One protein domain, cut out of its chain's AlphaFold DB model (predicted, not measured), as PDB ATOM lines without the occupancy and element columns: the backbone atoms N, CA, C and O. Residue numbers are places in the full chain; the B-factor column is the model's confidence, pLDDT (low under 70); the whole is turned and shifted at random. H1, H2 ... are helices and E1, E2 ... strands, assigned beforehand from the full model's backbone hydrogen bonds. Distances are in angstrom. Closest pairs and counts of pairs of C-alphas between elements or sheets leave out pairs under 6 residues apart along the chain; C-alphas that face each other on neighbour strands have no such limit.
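AT A GLANCE: This is residues 84 to 161, 182 to 196 and 221 to 264 of the 755 residues of an uncharacterized protein of Gonium pectorale (UniProt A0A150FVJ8). Five parallel strands stand side by side as a curved wall along the longest axis, in chain order E1, E2, E3, E4, E5, with H1, H3 and H5 set off from one face of it. H1, H2 and H3 gather toward the E1 end, while H5 and H6 meet at the E5 end with H4 near H5. The printed part has 137 residues with six named helices and five named strands, in the order E1 H1 E2 H2 H3 E3 E4 H4 H5 E5 H6, of mixed class. It is compact, with a radius of gyration of the C-alphas of 16.6 A, yet elongated, spanning 50 by 29 by 24 A.

HOW THE PARTS SIT: Begin at edge strand E1, residues 99 to 103; H1, residues 106 to 113, follows, then E2, residues 128 to 130. They form a strand-helix-strand unit, two parallel neighbour strands with a helix between, its crossover right-handed; N 129 and O 101 are 3.5 A apart, within hydrogen-bond range. H2, residues 133 to 136, and H3, residues 138 to 147, lead to E3, residues 153 to 156, in a second right-handed unit, E2, H2 H3, E3; N 130 and O 155 are 2.8 A apart. H1 touches H3 at a shallow tilt of 28 degrees, the same way; the closest C-alphas, of Ala 110 and Leu 144, are 6.0 A apart. H1 only just touches H2, with 3 pairs of C-alphas within 8 A, the closest those of Arg 107 and Glu 134, 7.1 A. E4, residues 182 to 187, is parallel to E3, with N 156 and O 184 2.8 A apart, and to edge strand E5, residues 241 to 246, with N 185 and O 243 2.8 A apart. H5, residues 221 to 234, only grazes the sheet, with residues 229 to 233. Its residues 222 to 226 alone touch H6, residues 252 to 256; the C-alphas of Ala 226 and Leu 255 are closest, 5.2 A. H4, residues 189 to 193, is close to H5 but not clearly touching, with C-alphas 192 and 221 closest at 7.0 A. Every O i to N i+4 pair is within hydrogen-bond range in H1, H3, H5 and H6; H4 has 0 of 1, with 1 of 2 O i to N i+3 pairs, and H2 is too short for an i+4 pair.

IN THESE COORDINATES: Find C-alpha 99 at (25.322, 17.879, 15.566), where E1 begins its 12.6 A. H3 covers 14.1 A, E4 16.2 A and E5 15.8 A. H5 runs 19.8 A from C-alpha 221 at (33.112, 41.054, -10.933); H6 ends at C-alpha 256, (33.449, 45.352, 1.827).

THE WHOLE: The C-alphas farthest apart, of Ala 91 and Gln 254, are 49.9 A apart. Residues 162 to 181 and 197 to 220 are not printed, with C-alpha gaps of 17.3 A and 8.6 A. H1 to E2 is a long link of 14 residues. Mean pLDDT of the printed part is 70.1; 64 residues are under 70, among them 84 to 100, 113 to 127 and 189 to 196.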
ATOM      1  N   CYS A  84      28.929  10.068   4.873       45.88
ATOM      2  CA  CYS A  84      28.868   8.683   4.382       45.88
ATOM      3  C   CYS A  84      28.042   7.683   5.229       45.88
ATOM      4  O   CYS A  84      27.720   6.608   4.725       45.88
ATOM      5  N   PHE A  85      27.652   7.994   6.477       52.56
ATOM      6  CA  PHE A  85      27.235   6.958   7.458       52.56
ATOM      7  C   PHE A  85      25.803   7.018   8.043       52.56
ATOM      8  O   PHE A  85      25.504   6.369   9.045       52.56
ATOM      9  N   LEU A  86      24.850   7.693   7.395       51.22
ATOM     10  CA  LEU A  86      23.514   7.937   7.979       51.22
ATOM     11  C   LEU A  86      22.610   6.708   8.238       51.22
ATOM     12  O   LEU A  86      21.632   6.838   8.969       51.22
ATOM     13  N   ARG A  87      22.874   5.520   7.669       43.81
ATOM     14  CA  ARG A  87      21.983   4.350   7.860       43.81
ATOM     15  C   ARG A  87      22.115   3.656   9.220       43.81
ATOM     16  O   ARG A  87      21.175   2.972   9.612       43.81
ATOM     17  N   SER A  88      23.235   3.830   9.920       48.00
ATOM     18  CA  SER A  88      23.523   3.110  11.174       48.00
ATOM     19  C   SER A  88      23.297   3.951  12.435       48.00
ATOM     20  O   SER A  88      23.349   3.423  13.541       48.00
ATOM     21  N   LEU A  89      23.054   5.259  12.292       55.50
ATOM     22  CA  LEU A  89      23.117   6.208  13.409       55.50
ATOM     23  C   LEU A  89      21.803   6.373  14.188       55.50
ATOM     24  O   LEU A  89      21.819   6.949  15.269       55.50
ATOM     25  N   ALA A  90      20.677   5.825  13.710       43.88
ATOM     26  CA  ALA A  90      19.363   5.952  14.362       43.88
ATOM     27  C   ALA A  90      19.319   5.466  15.832       43.88
ATOM     28  O   ALA A  90      18.438   5.873  16.580       43.88
ATOM     29  N   ALA A  91      20.272   4.629  16.256       46.94
ATOM     30  CA  ALA A  91      20.406   4.158  17.636       46.94
ATOM     31  C   ALA A  91      21.233   5.087  18.557       46.94
ATOM     32  O   ALA A  91      21.246   4.877  19.766       46.94
ATOM     33  N   ILE A  92      21.936   6.087  18.008       57.09
ATOM     34  CA  ILE A  92      22.894   6.945  18.737       57.09
ATOM     35  C   ILE A  92      22.273   8.303  19.129       57.09
ATOM     36  O   ILE A  92      22.750   8.961  20.050       57.09
ATOM     37  N   PHE A  93      21.174   8.713  18.486       58.91
ATOM     38  CA  PHE A  93      20.669  10.090  18.558       58.91
ATOM     39  C   PHE A  93      19.897  10.589  19.798       58.91
ATOM     40  O   PHE A  93      19.834  11.811  19.919       58.91
ATOM     41  N   PRO A  94      19.310   9.791  20.720       56.09
ATOM     42  CA  PRO A  94      18.315  10.344  21.655       56.09
ATOM     43  C   PRO A  94      18.852  11.380  22.665       56.09
ATOM     44  O   PRO A  94      18.045  12.071  23.277       56.09
ATOM     45  N   ASN A  95      20.177  11.509  22.827       58.03
ATOM     46  CA  ASN A  95      20.821  12.410  23.798       58.03
ATOM     47  C   ASN A  95      21.888  13.337  23.170       58.03
ATOM     48  O   ASN A  95      22.825  13.744  23.864       58.03
ATOM     49  N   LEU A  96      21.821  13.615  21.862       58.22
ATOM     50  CA  LEU A  96      22.795  14.493  21.202       58.22
ATOM     51  C   LEU A  96      22.407  15.969  21.341       58.22
ATOM     52  O   LEU A  96      21.372  16.405  20.839       58.22
ATOM     53  N   THR A  97      23.279  16.736  22.001       54.22
ATOM     54  CA  THR A  97      23.125  18.185  22.205       54.22
ATOM     55  C   THR A  97      23.708  19.016  21.063       54.22
ATOM     56  O   THR A  97      23.274  20.142  20.853       54.22
ATOM     57  N   HIS A  98      24.661  18.471  20.299       62.53
ATOM     58  CA  HIS A  98      25.304  19.169  19.184       62.53
ATOM     59  C   HIS A  98      25.578  18.222  18.009       62.53
ATOM     60  O   HIS A  98      26.186  17.162  18.184       62.53
ATOM     61  N   LEU A  99      25.183  18.642  16.805       64.06
ATOM     62  CA  LEU A  99      25.322  17.879  15.566       64.06
ATOM     63  C   LEU A  99      25.908  18.767  14.461       64.06
ATOM     64  O   LEU A  99      25.174  19.482  13.781       64.06
ATOM     65  N   ALA A 100      27.223  18.697  14.260       66.38
ATOM     66  CA  ALA A 100      27.856  19.332  13.110       66.38
ATOM     67  C   ALA A 100      27.724  18.401  11.902       66.38
ATOM     68  O   ALA A 100      28.198  17.261  11.908       66.38
ATOM     69  N   LEU A 101      27.056  18.884  10.862       71.69
ATOM     70  CA  LEU A 101      26.832  18.146   9.628       71.69
ATOM     71  C   LEU A 101      27.775  18.690   8.558       71.69
ATOM     72  O   LEU A 101      27.611  19.824   8.118       71.69
ATOM     73  N   LEU A 102      28.754  17.876   8.167       67.69
ATOM     74  CA  LEU A 102      29.764  18.180   7.157       67.69
ATOM     75  C   LEU A 102      29.550  17.230   5.977       67.69
ATOM     76  O   LEU A 102      29.429  16.017   6.167       67.69
ATOM     77  N   GLY A 103      29.475  17.736   4.747       62.28
ATOM     78  CA  GLY A 103      29.207  16.813   3.651       62.28
ATOM     79  C   GLY A 103      29.083  17.352   2.240       62.28
ATOM     80  O   GLY A 103      28.736  18.510   2.012       62.28
ATOM     81  N   ASP A 104      29.266  16.407   1.321       59.38
ATOM     82  CA  ASP A 104      29.251  16.572  -0.137       59.38
ATOM     83  C   ASP A 104      27.963  16.025  -0.785       59.38
ATOM     84  O   ASP A 104      27.840  15.988  -2.005       59.38
ATOM     85  N   CYS A 105      27.005  15.551   0.022       63.56
ATOM     86  CA  CYS A 105      25.806  14.828  -0.430       63.56
ATOM     87  C   CYS A 105      24.529  15.349   0.258       63.56
ATOM     88  O   CYS A 105      23.765  14.582   0.853       63.56
ATOM     89  N   TRP A 106      24.294  16.663   0.206       68.81
ATOM     90  CA  TRP A 106      23.216  17.319   0.957       68.81
ATOM     91  C   TRP A 106      21.809  16.912   0.538       68.81
ATOM     92  O   TRP A 106      20.953  16.703   1.395       68.81
ATOM     93  N   ARG A 107      21.541  16.748  -0.759       66.19
ATOM     94  CA  ARG A 107      20.176  16.488  -1.233       66.19
ATOM     95  C   ARG A 107      19.628  15.112  -0.810       66.19
ATOM     96  O   ARG A 107      18.529  15.085  -0.251       66.19
ATOM     97  N   PRO A 108      20.358  13.984  -0.960       73.38
ATOM     98  CA  PRO A 108      19.921  12.694  -0.414       73.38
ATOM     99  C   PRO A 108      19.816  12.685   1.114       73.38
ATOM    100  O   PRO A 108      19.106  11.855   1.675       73.38
ATOM    101  N   MET A 109      20.551  13.568   1.790       74.12
ATOM    102  CA  MET A 109      20.591  13.682   3.243       74.12
ATOM    103  C   MET A 109      19.410  14.488   3.792       74.12
ATOM    104  O   MET A 109      18.705  13.978   4.657       74.12
ATOM    105  N   ALA A 110      19.109  15.662   3.233       67.75
ATOM    106  CA  ALA A 110      17.913  16.442   3.554       67.75
ATOM    107  C   ALA A 110      16.631  15.624   3.308       67.75
ATOM    108  O   ALA A 110      15.772  15.543   4.179       67.75
ATOM    109  N   GLN A 111      16.560  14.893   2.188       73.38
ATOM    110  CA  GLN A 111      15.454  13.969   1.895       73.38
ATOM    111  C   GLN A 111      15.348  12.785   2.872       73.38
ATOM    112  O   GLN A 111      14.275  12.203   3.007       73.38
ATOM    113  N   ARG A 112      16.434  12.397   3.554       73.25
ATOM    114  CA  ARG A 112      16.403  11.366   4.608       73.25
ATOM    115  C   ARG A 112      16.040  11.948   5.969       73.25
ATOM    116  O   ARG A 112      15.309  11.295   6.705       73.25
ATOM    117  N   LEU A 113      16.486  13.167   6.272       69.12
ATOM    118  CA  LEU A 113      16.059  13.928   7.450       69.12
ATOM    119  C   LEU A 113      14.553  14.235   7.391       69.12
ATOM    120  O   LEU A 113      13.878  14.101   8.401       69.12
ATOM    121  N   ALA A 114      14.002  14.496   6.200       66.88
ATOM    122  CA  ALA A 114      12.561  14.634   5.954       66.88
ATOM    123  C   ALA A 114      11.721  13.392   6.311       66.88
ATOM    124  O   ALA A 114      10.510  13.490   6.504       66.88
ATOM    125  N   VAL A 115      12.348  12.212   6.372       69.19
ATOM    126  CA  VAL A 115      11.703  10.929   6.708       69.19
ATOM    127  C   VAL A 115      12.002  10.510   8.158       69.19
ATOM    128  O   VAL A 115      11.410   9.552   8.659       69.19
ATOM    129  N   ALA A 116      12.884  11.226   8.864       66.06
ATOM    130  CA  ALA A 116      13.082  11.044  10.296       66.06
ATOM    131  C   ALA A 116      11.898  11.664  11.073       66.06
ATOM    132  O   ALA A 116      11.435  12.749  10.716       66.06
ATOM    133  N   PRO A 117      11.374  11.003  12.121       61.06
ATOM    134  CA  PRO A 117      10.258  11.535  12.897       61.06
ATOM    135  C   PRO A 117      10.649  12.836  13.612       61.06
ATOM    136  O   PRO A 117      11.711  12.935  14.226       61.06
ATOM    137  N   HIS A 118       9.762  13.832  13.531       52.88
ATOM    138  CA  HIS A 118      10.038  15.213  13.941       52.88
ATOM    139  C   HIS A 118      10.450  15.375  15.409       52.88
ATOM    140  O   HIS A 118      11.256  16.253  15.706       52.88
ATOM    141  N   ASP A 119       9.976  14.506  16.303       50.19
ATOM    142  CA  ASP A 119      10.276  14.563  17.740       50.19
ATOM    143  C   ASP A 119      11.780  14.407  18.059       50.19
ATOM    144  O   ASP A 119      12.213  14.750  19.155       50.19
ATOM    145  N   TRP A 120      12.592  13.908  17.115       61.50
ATOM    146  CA  TRP A 120      14.046  13.741  17.277       61.50
ATOM    147  C   TRP A 120      14.877  14.961  16.845       61.50
ATOM    148  O   TRP A 120      16.062  15.018  17.154       61.50
ATOM    149  N   LEU A 121      14.292  15.918  16.114       54.19
ATOM    150  CA  LEU A 121      14.997  17.071  15.520       54.19
ATOM    151  C   LEU A 121      14.771  18.392  16.280       54.19
ATOM    152  O   LEU A 121      15.162  19.456  15.807       54.19
ATOM    153  N   LEU A 122      14.127  18.334  17.450       46.53
ATOM    154  CA  LEU A 122      13.733  19.511  18.236       46.53
ATOM    155  C   LEU A 122      14.809  20.025  19.214       46.53
ATOM    156  O   LEU A 122      14.561  21.020  19.894       46.53
ATOM    157  N   SER A 123      15.987  19.396  19.295       52.16
ATOM    158  CA  SER A 123      17.125  19.946  20.046       52.16
ATOM    159  C   SER A 123      17.810  21.105  19.298       52.16
ATOM    160  O   SER A 123      17.623  21.317  18.095       52.16
ATOM    161  N   GLU A 124      18.569  21.922  20.035       54.25
ATOM    162  CA  GLU A 124      19.210  23.136  19.517       54.25
ATOM    163  C   GLU A 124      20.365  22.809  18.557       54.25
ATOM    164  O   GLU A 124      21.480  22.481  18.964       54.25
ATOM    165  N   LEU A 125      20.110  22.925  17.253       58.06
ATOM    166  CA  LEU A 125      21.088  22.613  16.217       58.06
ATOM    167  C   LEU A 125      21.969  23.836  15.902       58.06
ATOM    168  O   LEU A 125      21.656  24.679  15.063       58.06
ATOM    169  N   GLN A 126      23.092  23.897  16.624       62.97
ATOM    170  CA  GLN A 126      24.265  24.751  16.373       62.97
ATOM    171  C   GLN A 126      25.029  24.286  15.097       62.97
ATOM    172  O   GLN A 126      24.709  23.217  14.577       62.97
ATOM    173  N   PRO A 127      25.959  25.082  14.521       57.38
ATOM    174  CA  PRO A 127      26.012  25.355  13.080       57.38
ATOM    175  C   PRO A 127      26.037  24.155  12.134       57.38
ATOM    176  O   PRO A 127      26.778  23.188  12.315       57.38
ATOM    177  N   VAL A 128      25.286  24.307  11.040       71.75
ATOM    178  CA  VAL A 128      25.361  23.432   9.869       71.75
ATOM    179  C   VAL A 128      26.284  24.052   8.822       71.75
ATOM    180  O   VAL A 128      26.071  25.190   8.404       71.75
ATOM    181  N   THR A 129      27.264  23.273   8.359       67.38
ATOM    182  CA  THR A 129      28.311  23.723   7.435       67.38
ATOM    183  C   THR A 129      28.215  22.955   6.109       67.38
ATOM    184  O   THR A 129      28.606  21.790   6.011       67.38
ATOM    185  N   ALA A 130      27.695  23.602   5.063       70.62
ATOM    186  CA  ALA A 130      27.432  22.990   3.761       70.62
ATOM    187  C   ALA A 130      28.374  23.526   2.666       70.62
ATOM    188  O   ALA A 130      28.291  24.684   2.266       70.62
ATOM    189  N   TYR A 131      29.258  22.672   2.138       55.88
ATOM    190  CA  TYR A 131      30.395  23.095   1.303       55.88
ATOM    191  C   TYR A 131      30.201  23.025  -0.229       55.88
ATOM    192  O   TYR A 131      31.145  23.314  -0.963       55.88
ATOM    193  N   GLN A 132      29.018  22.667  -0.752       60.16
ATOM    194  CA  GLN A 132      28.891  22.217  -2.152       60.16
ATOM    195  C   GLN A 132      27.801  22.904  -3.000       60.16
ATOM    196  O   GLN A 132      26.794  23.385  -2.485       60.16
ATOM    197  N   THR A 133      27.992  22.843  -4.325       49.00
ATOM    198  CA  THR A 133      27.144  23.367  -5.416       49.00
ATOM    199  C   THR A 133      25.689  22.899  -5.411       49.00
ATOM    200  O   THR A 133      24.833  23.625  -5.896       49.00
ATOM    201  N   GLU A 134      25.349  21.712  -4.890       44.25
ATOM    202  CA  GLU A 134      23.968  21.193  -4.990       44.25
ATOM    203  C   GLU A 134      22.909  22.025  -4.233       44.25
ATOM    204  O   GLU A 134      21.705  21.853  -4.458       44.25
ATOM    205  N   LEU A 135      23.338  22.968  -3.389       51.69
ATOM    206  CA  LEU A 135      22.487  24.007  -2.800       51.69
ATOM    207  C   LEU A 135      22.027  25.081  -3.817       51.69
ATOM    208  O   LEU A 135      21.237  25.948  -3.452       51.69
ATOM    209  N   ASP A 136      22.392  24.947  -5.102       47.72
ATOM    210  CA  ASP A 136      21.844  25.664  -6.274       47.72
ATOM    211  C   ASP A 136      20.301  25.697  -6.334       47.72
ATOM    212  O   ASP A 136      19.695  26.481  -7.072       47.72
ATOM    213  N   ARG A 137      19.630  24.830  -5.567       60.56
ATOM    214  CA  ARG A 137      18.179  24.835  -5.388       60.56
ATOM    215  C   ARG A 137      17.824  25.303  -3.982       60.56
ATOM    216  O   ARG A 137      17.949  24.540  -3.026       60.56
ATOM    217  N   MET A 138      17.231  26.499  -3.907       65.56
ATOM    218  CA  MET A 138      16.560  27.029  -2.707       65.56
ATOM    219  C   MET A 138      15.614  26.022  -2.045       65.56
ATOM    220  O   MET A 138      15.464  26.051  -0.832       65.56
ATOM    221  N   ASP A 139      15.037  25.107  -2.828       71.94
ATOM    222  CA  ASP A 139      14.213  23.996  -2.350       71.94
ATOM    223  C   ASP A 139      14.930  23.176  -1.262       71.94
ATOM    224  O   ASP A 139      14.320  22.846  -0.257       71.94
ATOM    225  N   VAL A 140      16.232  22.893  -1.413       77.75
ATOM    226  CA  VAL A 140      17.014  22.094  -0.447       77.75
ATOM    227  C   VAL A 140      17.277  22.876   0.840       77.75
ATOM    228  O   VAL A 140      17.158  22.312   1.927       77.75
ATOM    229  N   LEU A 141      17.587  24.174   0.737       79.94
ATOM    230  CA  LEU A 141      17.751  25.042   1.907       79.94
ATOM    231  C   LEU A 141      16.426  25.216   2.658       79.94
ATOM    232  O   LEU A 141      16.392  25.152   3.883       79.94
ATOM    233  N   ALA A 142      15.328  25.394   1.924       77.88
ATOM    234  CA  ALA A 142      13.992  25.507   2.485       77.88
ATOM    235  C   ALA A 142      13.534  24.204   3.153       77.88
ATOM    236  O   ALA A 142      13.004  24.260   4.257       77.88
ATOM    237  N   GLU A 143      13.778  23.038   2.545       80.38
ATOM    238  CA  GLU A 143      13.506  21.727   3.156       80.38
ATOM    239  C   GLU A 143      14.325  21.543   4.448       80.38
ATOM    240  O   GLU A 143      13.799  21.098   5.467       80.38
ATOM    241  N   LEU A 144      15.598  21.961   4.443       84.00
ATOM    242  CA  LEU A 144      16.474  21.910   5.615       84.00
ATOM    243  C   LEU A 144      15.965  22.820   6.744       84.00
ATOM    244  O   LEU A 144      15.795  22.343   7.860       84.00
ATOM    245  N   LEU A 145      15.637  24.084   6.466       84.19
ATOM    246  CA  LEU A 145      15.078  25.023   7.457       84.19
ATOM    247  C   LEU A 145      13.646  24.665   7.896       84.19
ATOM    248  O   LEU A 145      13.199  25.045   8.980       84.19
ATOM    249  N   ARG A 146      12.908  23.917   7.070       85.31
ATOM    250  CA  ARG A 146      11.597  23.351   7.412       85.31
ATOM    251  C   ARG A 146      11.709  22.174   8.378       85.31
ATOM    252  O   ARG A 146      10.770  21.931   9.135       85.31
ATOM    253  N   HIS A 147      12.813  21.432   8.347       86.00
ATOM    254  CA  HIS A 147      13.035  20.256   9.196       86.00
ATOM    255  C   HIS A 147      13.964  20.525  10.383       86.00
ATOM    256  O   HIS A 147      13.912  19.791  11.366       86.00
ATOM    257  N   VAL A 148      14.745  21.605  10.326       88.75
ATOM    258  CA  VAL A 148      15.608  22.114  11.395       88.75
ATOM    259  C   VAL A 148      15.166  23.543  11.754       88.75
ATOM    260  O   VAL A 148      15.824  24.518  11.388       88.75
ATOM    261  N   PRO A 149      14.027  23.711  12.456       81.12
ATOM    262  CA  PRO A 149      13.496  25.031  12.807       81.12
ATOM    263  C   PRO A 149      14.332  25.770  13.866       81.12
ATOM    264  O   PRO A 149      14.060  26.943  14.125       81.12
ATOM    265  N   SER A 150      15.306  25.084  14.481       86.69
ATOM    266  CA  SER A 150      16.280  25.601  15.449       86.69
ATOM    267  C   SER A 150      17.579  26.116  14.807       86.69
ATOM    268  O   SER A 150      18.467  26.549  15.537       86.69
ATOM    269  N   LEU A 151      17.710  26.099  13.469       88.75
ATOM    270  CA  LEU A 151      18.938  26.520  12.790       88.75
ATOM    271  C   LEU A 151      19.183  28.034  12.922       88.75
ATOM    272  O   LEU A 151      18.659  28.836  12.149       88.75
ATOM    273  N   THR A 152      20.031  28.430  13.869       88.88
ATOM    274  CA  THR A 152      20.429  29.835  14.050       88.88
ATOM    275  C   THR A 152      21.648  30.231  13.225       88.88
ATOM    276  O   THR A 152      21.766  31.403  12.870       88.88
ATOM    277  N   HIS A 153      22.540  29.282  12.917       90.38
ATOM    278  CA  HIS A 153      23.771  29.528  12.169       90.38
ATOM    279  C   HIS A 153      23.930  28.554  10.993       90.38
ATOM    280  O   HIS A 153      23.824  27.335  11.157       90.38
ATOM    281  N   LEU A 154      24.192  29.110   9.810       93.12
ATOM    282  CA  LEU A 154      24.475  28.387   8.575       93.12
ATOM    283  C   LEU A 154      25.820  28.846   8.006       93.12
ATOM    284  O   LEU A 154      26.066  30.045   7.884       93.12
ATOM    285  N   GLU A 155      26.660  27.904   7.594       91.44
ATOM    286  CA  GLU A 155      27.878  28.185   6.836       91.44
ATOM    287  C   GLU A 155      27.760  27.577   5.430       91.44
ATOM    288  O   GLU A 155      27.394  26.410   5.281       91.44
ATOM    289  N   LEU A 156      28.047  28.367   4.393       90.50
ATOM    290  CA  LEU A 156      27.903  27.994   2.984       90.50
ATOM    291  C   LEU A 156      29.228  28.112   2.221       90.50
ATOM    292  O   LEU A 156      29.924  29.127   2.300       90.50
ATOM    293  N   GLY A 157      29.533  27.090   1.423       86.50
ATOM    294  CA  GLY A 157      30.636  27.074   0.464       86.50
ATOM    295  C   GLY A 157      30.451  28.064  -0.694       86.50
ATOM    296  O   GLY A 157      29.338  28.378  -1.117       86.50
ATOM    297  N   ALA A 158      31.568  28.528  -1.255       61.75
ATOM    298  CA  ALA A 158      31.613  29.619  -2.235       61.75
ATOM    299  C   ALA A 158      30.979  29.336  -3.595       61.75
ATOM    300  O   ALA A 158      30.757  30.247  -4.400       61.75
ATOM    301  N   SER A 159      30.742  28.065  -3.879       57.69
ATOM    302  CA  SER A 159      30.223  27.582  -5.149       57.69
ATOM    303  C   SER A 159      28.746  27.938  -5.378       57.69
ATOM    304  O   SER A 159      28.236  27.703  -6.466       57.69
ATOM    305  N   LEU A 160      28.092  28.570  -4.392       52.41
ATOM    306  CA  LEU A 160      26.661  28.893  -4.363       52.41
ATOM    307  C   LEU A 160      26.295  30.323  -4.792       52.41
ATOM    308  O   LEU A 160      25.121  30.629  -4.995       52.41
ATOM    309  N   LEU A 161      27.274  31.204  -5.017       52.06
ATOM    310  CA  LEU A 161      27.013  32.541  -5.569       52.06
ATOM    311  C   LEU A 161      26.379  32.600  -6.983       52.06
ATOM    312  O   LEU A 161      25.812  33.655  -7.295       52.06
ATOM    313  N   GLU A 182      22.851  34.005  11.876       93.56
ATOM    314  CA  GLU A 182      24.242  34.127  11.437       93.56
ATOM    315  C   GLU A 182      24.496  33.316  10.158       93.56
ATOM    316  O   GLU A 182      24.228  32.114  10.103       93.56
ATOM    317  N   LEU A 183      25.055  33.961   9.133       94.12
ATOM    318  CA  LEU A 183      25.408  33.333   7.859       94.12
ATOM    319  C   LEU A 183      26.902  33.515   7.584       94.12
ATOM    320  O   LEU A 183      27.361  34.641   7.388       94.12
ATOM    321  N   THR A 184      27.656  32.420   7.517       92.81
ATOM    322  CA  THR A 184      29.029  32.436   6.993       92.81
ATOM    323  C   THR A 184      28.994  32.091   5.508       92.81
ATOM    324  O   THR A 184      28.494  31.035   5.134       92.81
ATOM    325  N   LEU A 185      29.540  32.951   4.649       92.19
ATOM    326  CA  LEU A 185      29.779  32.646   3.238       92.19
ATOM    327  C   LEU A 185      31.283  32.515   3.013       92.19
ATOM    328  O   LEU A 185      32.024  33.495   3.124       92.19
ATOM    329  N   HIS A 186      31.739  31.318   2.668       87.31
ATOM    330  CA  HIS A 186      33.095  31.123   2.171       87.31
ATOM    331  C   HIS A 186      33.187  31.667   0.738       87.31
ATOM    332  O   HIS A 186      32.223  31.576  -0.017       87.31
ATOM    333  N   LEU A 187      34.316  32.272   0.359       85.31
ATOM    334  CA  LEU A 187      34.526  32.894  -0.957       85.31
ATOM    335  C   LEU A 187      35.832  32.392  -1.593       85.31
ATOM    336  O   LEU A 187      36.913  32.947  -1.377       85.31
ATOM    337  N   ASP A 188      35.712  31.344  -2.400       76.94
ATOM    338  CA  ASP A 188      36.798  30.710  -3.134       76.94
ATOM    339  C   ASP A 188      37.134  31.511  -4.392       76.94
ATOM    340  O   ASP A 188      36.297  31.789  -5.252       76.94
ATOM    341  N   THR A 189      38.408  31.851  -4.524       55.72
ATOM    342  CA  THR A 189      38.943  32.642  -5.633       55.72
ATOM    343  C   THR A 189      38.646  32.104  -7.047       55.72
ATOM    344  O   THR A 189      38.399  32.945  -7.916       55.72
ATOM    345  N   PRO A 190      38.603  30.782  -7.345       54.44
ATOM    346  CA  PRO A 190      38.246  30.314  -8.688       54.44
ATOM    347  C   PRO A 190      36.775  30.549  -9.072       54.44
ATOM    348  O   PRO A 190      36.500  30.748 -10.256       54.44
ATOM    349  N   SER A 191      35.821  30.571  -8.128       51.56
ATOM    350  CA  SER A 191      34.393  30.709  -8.475       51.56
ATOM    351  C   SER A 191      34.047  32.120  -8.967       51.56
ATOM    352  O   SER A 191      33.270  32.280  -9.908       51.56
ATOM    353  N   LEU A 192      34.704  33.141  -8.406       49.94
ATOM    354  CA  LEU A 192      34.616  34.535  -8.860       49.94
ATOM    355  C   LEU A 192      35.219  34.740 -10.261       49.94
ATOM    356  O   LEU A 192      34.730  35.578 -11.015       49.94
ATOM    357  N   ALA A 193      36.248  33.969 -10.626       47.16
ATOM    358  CA  ALA A 193      36.867  34.025 -11.952       47.16
ATOM    359  C   ALA A 193      36.040  33.296 -13.030       47.16
ATOM    360  O   ALA A 193      35.995  33.745 -14.172       47.16
ATOM    361  N   ALA A 194      35.347  32.209 -12.674       45.53
ATOM    362  CA  ALA A 194      34.531  31.418 -13.601       45.53
ATOM    363  C   ALA A 194      33.222  32.110 -14.054       45.53
ATOM    364  O   ALA A 194      32.559  31.641 -14.978       45.53
ATOM    365  N   ALA A 195      32.840  33.235 -13.437       44.72
ATOM    366  CA  ALA A 195      31.565  33.924 -13.671       44.72
ATOM    367  C   ALA A 195      31.477  34.762 -14.978       44.72
ATOM    368  O   ALA A 195      30.525  35.527 -15.155       44.72
ATOM    369  N   GLY A 196      32.430  34.626 -15.909       40.34
ATOM    370  CA  GLY A 196      32.392  35.248 -17.241       40.34
ATOM    371  C   GLY A 196      33.329  34.538 -18.225       40.34
ATOM    372  O   GLY A 196      34.482  34.289 -17.887       40.34
ATOM    373  N   ILE A 221      33.337  42.295 -11.703       70.94
ATOM    374  CA  ILE A 221      33.112  41.054 -10.933       70.94
ATOM    375  C   ILE A 221      32.883  41.373  -9.448       70.94
ATOM    376  O   ILE A 221      31.963  40.837  -8.833       70.94
ATOM    377  N   ALA A 222      33.678  42.283  -8.875       68.62
ATOM    378  CA  ALA A 222      33.527  42.720  -7.489       68.62
ATOM    379  C   ALA A 222      32.189  43.431  -7.233       68.62
ATOM    380  O   ALA A 222      31.551  43.176  -6.214       68.62
ATOM    381  N   ALA A 223      31.749  44.276  -8.172       72.88
ATOM    382  CA  ALA A 223      30.437  44.911  -8.148       72.88
ATOM    383  C   ALA A 223      29.315  43.865  -8.181       72.88
ATOM    384  O   ALA A 223      28.520  43.808  -7.253       72.88
ATOM    385  N   ALA A 224      29.321  42.962  -9.166       74.69
ATOM    386  CA  ALA A 224      28.299  41.924  -9.297       74.69
ATOM    387  C   ALA A 224      28.242  40.970  -8.087       74.69
ATOM    388  O   ALA A 224      27.165  40.490  -7.734       74.69
ATOM    389  N   ALA A 225      29.377  40.692  -7.439       74.81
ATOM    390  CA  ALA A 225      29.419  39.927  -6.196       74.81
ATOM    391  C   ALA A 225      28.863  40.730  -5.005       74.81
ATOM    392  O   ALA A 225      28.071  40.188  -4.236       74.81
ATOM    393  N   ALA A 226      29.209  42.016  -4.875       76.44
ATOM    394  CA  ALA A 226      28.661  42.896  -3.842       76.44
ATOM    395  C   ALA A 226      27.137  43.058  -3.982       76.44
ATOM    396  O   ALA A 226      26.418  42.903  -2.999       76.44
ATOM    397  N   ASP A 227      26.636  43.274  -5.201       79.56
ATOM    398  CA  ASP A 227      25.207  43.427  -5.494       79.56
ATOM    399  C   ASP A 227      24.432  42.130  -5.188       79.56
ATOM    400  O   ASP A 227      23.321  42.173  -4.658       79.56
ATOM    401  N   ARG A 228      25.034  40.956  -5.447       79.25
ATOM    402  CA  ARG A 228      24.471  39.653  -5.049       79.25
ATOM    403  C   ARG A 228      24.454  39.462  -3.539       79.25
ATOM    404  O   ARG A 228      23.434  39.029  -3.028       79.25
ATOM    405  N   VAL A 229      25.532  39.789  -2.826       81.00
ATOM    406  CA  VAL A 229      25.575  39.689  -1.356       81.00
ATOM    407  C   VAL A 229      24.601  40.681  -0.709       81.00
ATOM    408  O   VAL A 229      23.931  40.336   0.261       81.00
ATOM    409  N   HIS A 230      24.448  41.879  -1.274       82.00
ATOM    410  CA  HIS A 230      23.469  42.865  -0.825       82.00
ATOM    411  C   HIS A 230      22.025  42.406  -1.083       82.00
ATOM    412  O   HIS A 230      21.193  42.492  -0.184       82.00
ATOM    413  N   SER A 231      21.740  41.847  -2.265       81.88
ATOM    414  CA  SER A 231      20.460  41.185  -2.563       81.88
ATOM    415  C   SER A 231      20.210  39.974  -1.659       81.88
ATOM    416  O   SER A 231      19.077  39.727  -1.254       81.88
ATOM    417  N   LEU A 232      21.264  39.235  -1.297       81.25
ATOM    418  CA  LEU A 232      21.168  38.102  -0.384       81.25
ATOM    419  C   LEU A 232      20.765  38.576   1.018       81.25
ATOM    420  O   LEU A 232      19.846  38.035   1.624       81.25
ATOM    421  N   TYR A 233      21.407  39.636   1.506       83.38
ATOM    422  CA  TYR A 233      21.080  40.245   2.789       83.38
ATOM    423  C   TYR A 233      19.673  40.860   2.825       83.38
ATOM    424  O   TYR A 233      18.943  40.665   3.793       83.38
ATOM    425  N   SER A 234      19.260  41.571   1.770       81.94
ATOM    426  CA  SER A 234      17.985  42.302   1.754       81.94
ATOM    427  C   SER A 234      16.742  41.408   1.830       81.94
ATOM    428  O   SER A 234      15.677  41.893   2.207       81.94
ATOM    429  N   GLN A 235      16.871  40.112   1.524       83.56
ATOM    430  CA  GLN A 235      15.792  39.124   1.659       83.56
ATOM    431  C   GLN A 235      15.941  38.241   2.919       83.56
ATOM    432  O   GLN A 235      15.187  37.287   3.093       83.56
ATOM    433  N   LEU A 236      16.890  38.546   3.816       89.50
ATOM    434  CA  LEU A 236      17.071  37.882   5.115       89.50
ATOM    435  C   LEU A 236      16.941  38.901   6.267       89.50
ATOM    436  O   LEU A 236      17.926  39.185   6.951       89.50
ATOM    437  N   PRO A 237      15.738  39.447   6.534       82.88
ATOM    438  CA  PRO A 237      15.548  40.498   7.543       82.88
ATOM    439  C   PRO A 237      15.877  40.060   8.983       82.88
ATOM    440  O   PRO A 237      16.079  40.910   9.848       82.88
ATOM    441  N   GLY A 238      15.950  38.751   9.254       87.00
ATOM    442  CA  GLY A 238      16.384  38.197  10.542       87.00
ATOM    443  C   GLY A 238      17.906  38.121  10.738       87.00
ATOM    444  O   GLY A 238      18.356  37.839  11.851       87.00
ATOM    445  N   LEU A 239      18.705  38.373   9.692       92.38
ATOM    446  CA  LEU A 239      20.148  38.147   9.724       92.38
ATOM    447  C   LEU A 239      20.879  39.214  10.556       92.38
ATOM    448  O   LEU A 239      20.978  40.384  10.177       92.38
ATOM    449  N   ARG A 240      21.449  38.779  11.682       92.12
ATOM    450  CA  ARG A 240      22.216  39.601  12.631       92.12
ATOM    451  C   ARG A 240      23.701  39.681  12.288       92.12
ATOM    452  O   ARG A 240      24.330  40.694  12.584       92.12
ATOM    453  N   ALA A 241      24.260  38.634  11.683       90.31
ATOM    454  CA  ALA A 241      25.656  38.597  11.262       90.31
ATOM    455  C   ALA A 241      25.826  37.937   9.890       90.31
ATOM    456  O   ALA A 241      25.277  36.868   9.619       90.31
ATOM    457  N   LEU A 242      26.648  38.565   9.050       92.94
ATOM    458  CA  LEU A 242      27.147  38.010   7.798       92.94
ATOM    459  C   LEU A 242      28.675  37.944   7.878       92.94
ATOM    460  O   LEU A 242      29.331  38.983   7.933       92.94
ATOM    461  N   THR A 243      29.238  36.740   7.863       90.88
ATOM    462  CA  THR A 243      30.688  36.520   7.911       90.88
ATOM    463  C   THR A 243      31.178  36.110   6.530       90.88
ATOM    464  O   THR A 243      30.869  35.020   6.057       90.88
ATOM    465  N   LEU A 244      31.963  36.959   5.864       90.94
ATOM    466  CA  LEU A 244      32.589  36.610   4.583       90.94
ATOM    467  C   LEU A 244      33.991  36.029   4.819       90.94
ATOM    468  O   LEU A 244      34.889  36.727   5.296       90.94
ATOM    469  N   VAL A 245      34.186  34.755   4.470       88.56
ATOM    470  CA  VAL A 245      35.442  34.006   4.643       88.56
ATOM    471  C   VAL A 245      36.072  33.757   3.275       88.56
ATOM    472  O   VAL A 245      35.946  32.685   2.688       88.56
ATOM    473  N   GLY A 246      36.731  34.782   2.738       86.94
ATOM    474  CA  GLY A 246      37.453  34.694   1.469       86.94
ATOM    475  C   GLY A 246      38.958  34.523   1.639       86.94
ATOM    476  O   GLY A 246      39.552  35.066   2.573       86.94
ATOM    477  N   GLY A 247      39.585  33.840   0.679       78.06
ATOM    478  CA  GLY A 247      41.023  34.000   0.443       78.06
ATOM    479  C   GLY A 247      41.355  35.454   0.080       78.06
ATOM    480  O   GLY A 247      40.474  36.215  -0.324       78.06
ATOM    481  N   CYS A 248      42.620  35.859   0.220       66.00
ATOM    482  CA  CYS A 248      43.036  37.267   0.136       66.00
ATOM    483  C   CYS A 248      42.998  37.807  -1.309       66.00
ATOM    484  O   CYS A 248      44.022  37.978  -1.968       66.00
ATOM    485  N   HIS A 249      41.787  38.053  -1.810       73.62
ATOM    486  CA  HIS A 249      41.506  38.538  -3.152       73.62
ATOM    487  C   HIS A 249      41.578  40.076  -3.194       73.62
ATOM    488  O   HIS A 249      40.971  40.732  -2.341       73.62
ATOM    489  N   PRO A 250      42.242  40.692  -4.192       70.81
ATOM    490  CA  PRO A 250      42.460  42.143  -4.229       70.81
ATOM    491  C   PRO A 250      41.174  42.980  -4.336       70.81
ATOM    492  O   PRO A 250      41.210  44.178  -4.074       70.81
ATOM    493  N   SER A 251      40.035  42.376  -4.692       74.25
ATOM    494  CA  SER A 251      38.734  43.059  -4.692       74.25
ATOM    495  C   SER A 251      37.910  42.892  -3.411       74.25
ATOM    496  O   SER A 251      36.870  43.539  -3.295       74.25
ATOM    497  N   LEU A 252      38.344  42.087  -2.430       76.62
ATOM    498  CA  LEU A 252      37.616  41.942  -1.162       76.62
ATOM    499  C   LEU A 252      37.418  43.297  -0.441       76.62
ATOM    500  O   LEU A 252      36.298  43.558  -0.008       76.62
ATOM    501  N   PRO A 253      38.408  44.220  -0.388       77.31
ATOM    502  CA  PRO A 253      38.195  45.552   0.188       77.31
ATOM    503  C   PRO A 253      37.155  46.386  -0.578       77.31
ATOM    504  O   PRO A 253      36.394  47.127   0.034       77.31
ATOM    505  N   GLN A 254      37.079  46.240  -1.908       78.56
ATOM    506  CA  GLN A 254      36.085  46.933  -2.742       78.56
ATOM    507  C   GLN A 254      34.670  46.381  -2.533       78.56
ATOM    508  O   GLN A 254      33.703  47.137  -2.589       78.56
ATOM    509  N   LEU A 255      34.549  45.075  -2.275       77.69
ATOM    510  CA  LEU A 255      33.286  44.431  -1.921       77.69
ATOM    511  C   LEU A 255      32.829  44.864  -0.520       77.69
ATOM    512  O   LEU A 255      31.678  45.255  -0.353       77.69
ATOM    513  N   LEU A 256      33.737  44.890   0.462       79.06
ATOM    514  CA  LEU A 256      33.449  45.352   1.827       79.06
ATOM    515  C   LEU A 256      33.045  46.830   1.880       79.06
ATOM    516  O   LEU A 256      32.085  47.167   2.566       79.06
ATOM    517  N   ALA A 257      33.707  47.696   1.106       78.19
ATOM    518  CA  ALA A 257      33.368  49.117   1.007       78.19
ATOM    519  C   ALA A 257      31.968  49.386   0.411       78.19
ATOM    520  O   ALA A 257      31.443  50.485   0.567       78.19
ATOM    521  N   ARG A 258      31.364  48.398  -0.267       77.25
ATOM    522  CA  ARG A 258      29.993  48.462  -0.803       77.25
ATOM    523  C   ARG A 258      28.939  47.863   0.130       77.25
ATOM    524  O   ARG A 258      27.751  48.042  -0.125       77.25
ATOM    525  N   LEU A 259      29.337  47.151   1.186       77.38
ATOM    526  CA  LEU A 259      28.390  46.594   2.149       77.38
ATOM    527  C   LEU A 259      27.965  47.650   3.182       77.38
ATOM    528  O   LEU A 259      28.807  48.437   3.628       77.38
ATOM    529  N   PRO A 260      26.687  47.641   3.615       75.12
ATOM    530  CA  PRO A 260      26.208  48.464   4.720       75.12
ATOM    531  C   PRO A 260      27.125  48.389   5.954       75.12
ATOM    532  O   PRO A 260      27.607  47.302   6.282       75.12
ATOM    533  N   PRO A 261      27.340  49.497   6.688       70.75
ATOM    534  CA  PRO A 261      28.335  49.556   7.766       70.75
ATOM    535  C   PRO A 261      28.073  48.561   8.906       70.75
ATOM    536  O   PRO A 261      29.015  48.071   9.524       70.75
ATOM    537  N   HIS A 262      26.813  48.179   9.144       71.19
ATOM    538  CA  HIS A 262      26.451  47.156  10.132       71.19
ATOM    539  C   HIS A 262      26.888  45.725   9.746       71.19
ATOM    540  O   HIS A 262      26.901  44.848  10.607       71.19
ATOM    541  N   LEU A 263      27.295  45.486   8.491       61.81
ATOM    542  CA  LEU A 263      27.784  44.194   7.986       61.81
ATOM    543  C   LEU A 263      29.309  44.122   7.833       61.81
ATOM    544  O   LEU A 263      29.836  43.096   7.413       61.81
ATOM    545  N   GLN A 264      30.051  45.177   8.181       62.59
ATOM    546  CA  GLN A 264      31.505  45.244   7.968       62.59
ATOM    547  C   GLN A 264      32.319  44.487   9.042       62.59
ATOM    548  O   GLN A 264      33.355  44.953   9.511       62.59
TER     549      GLN A 264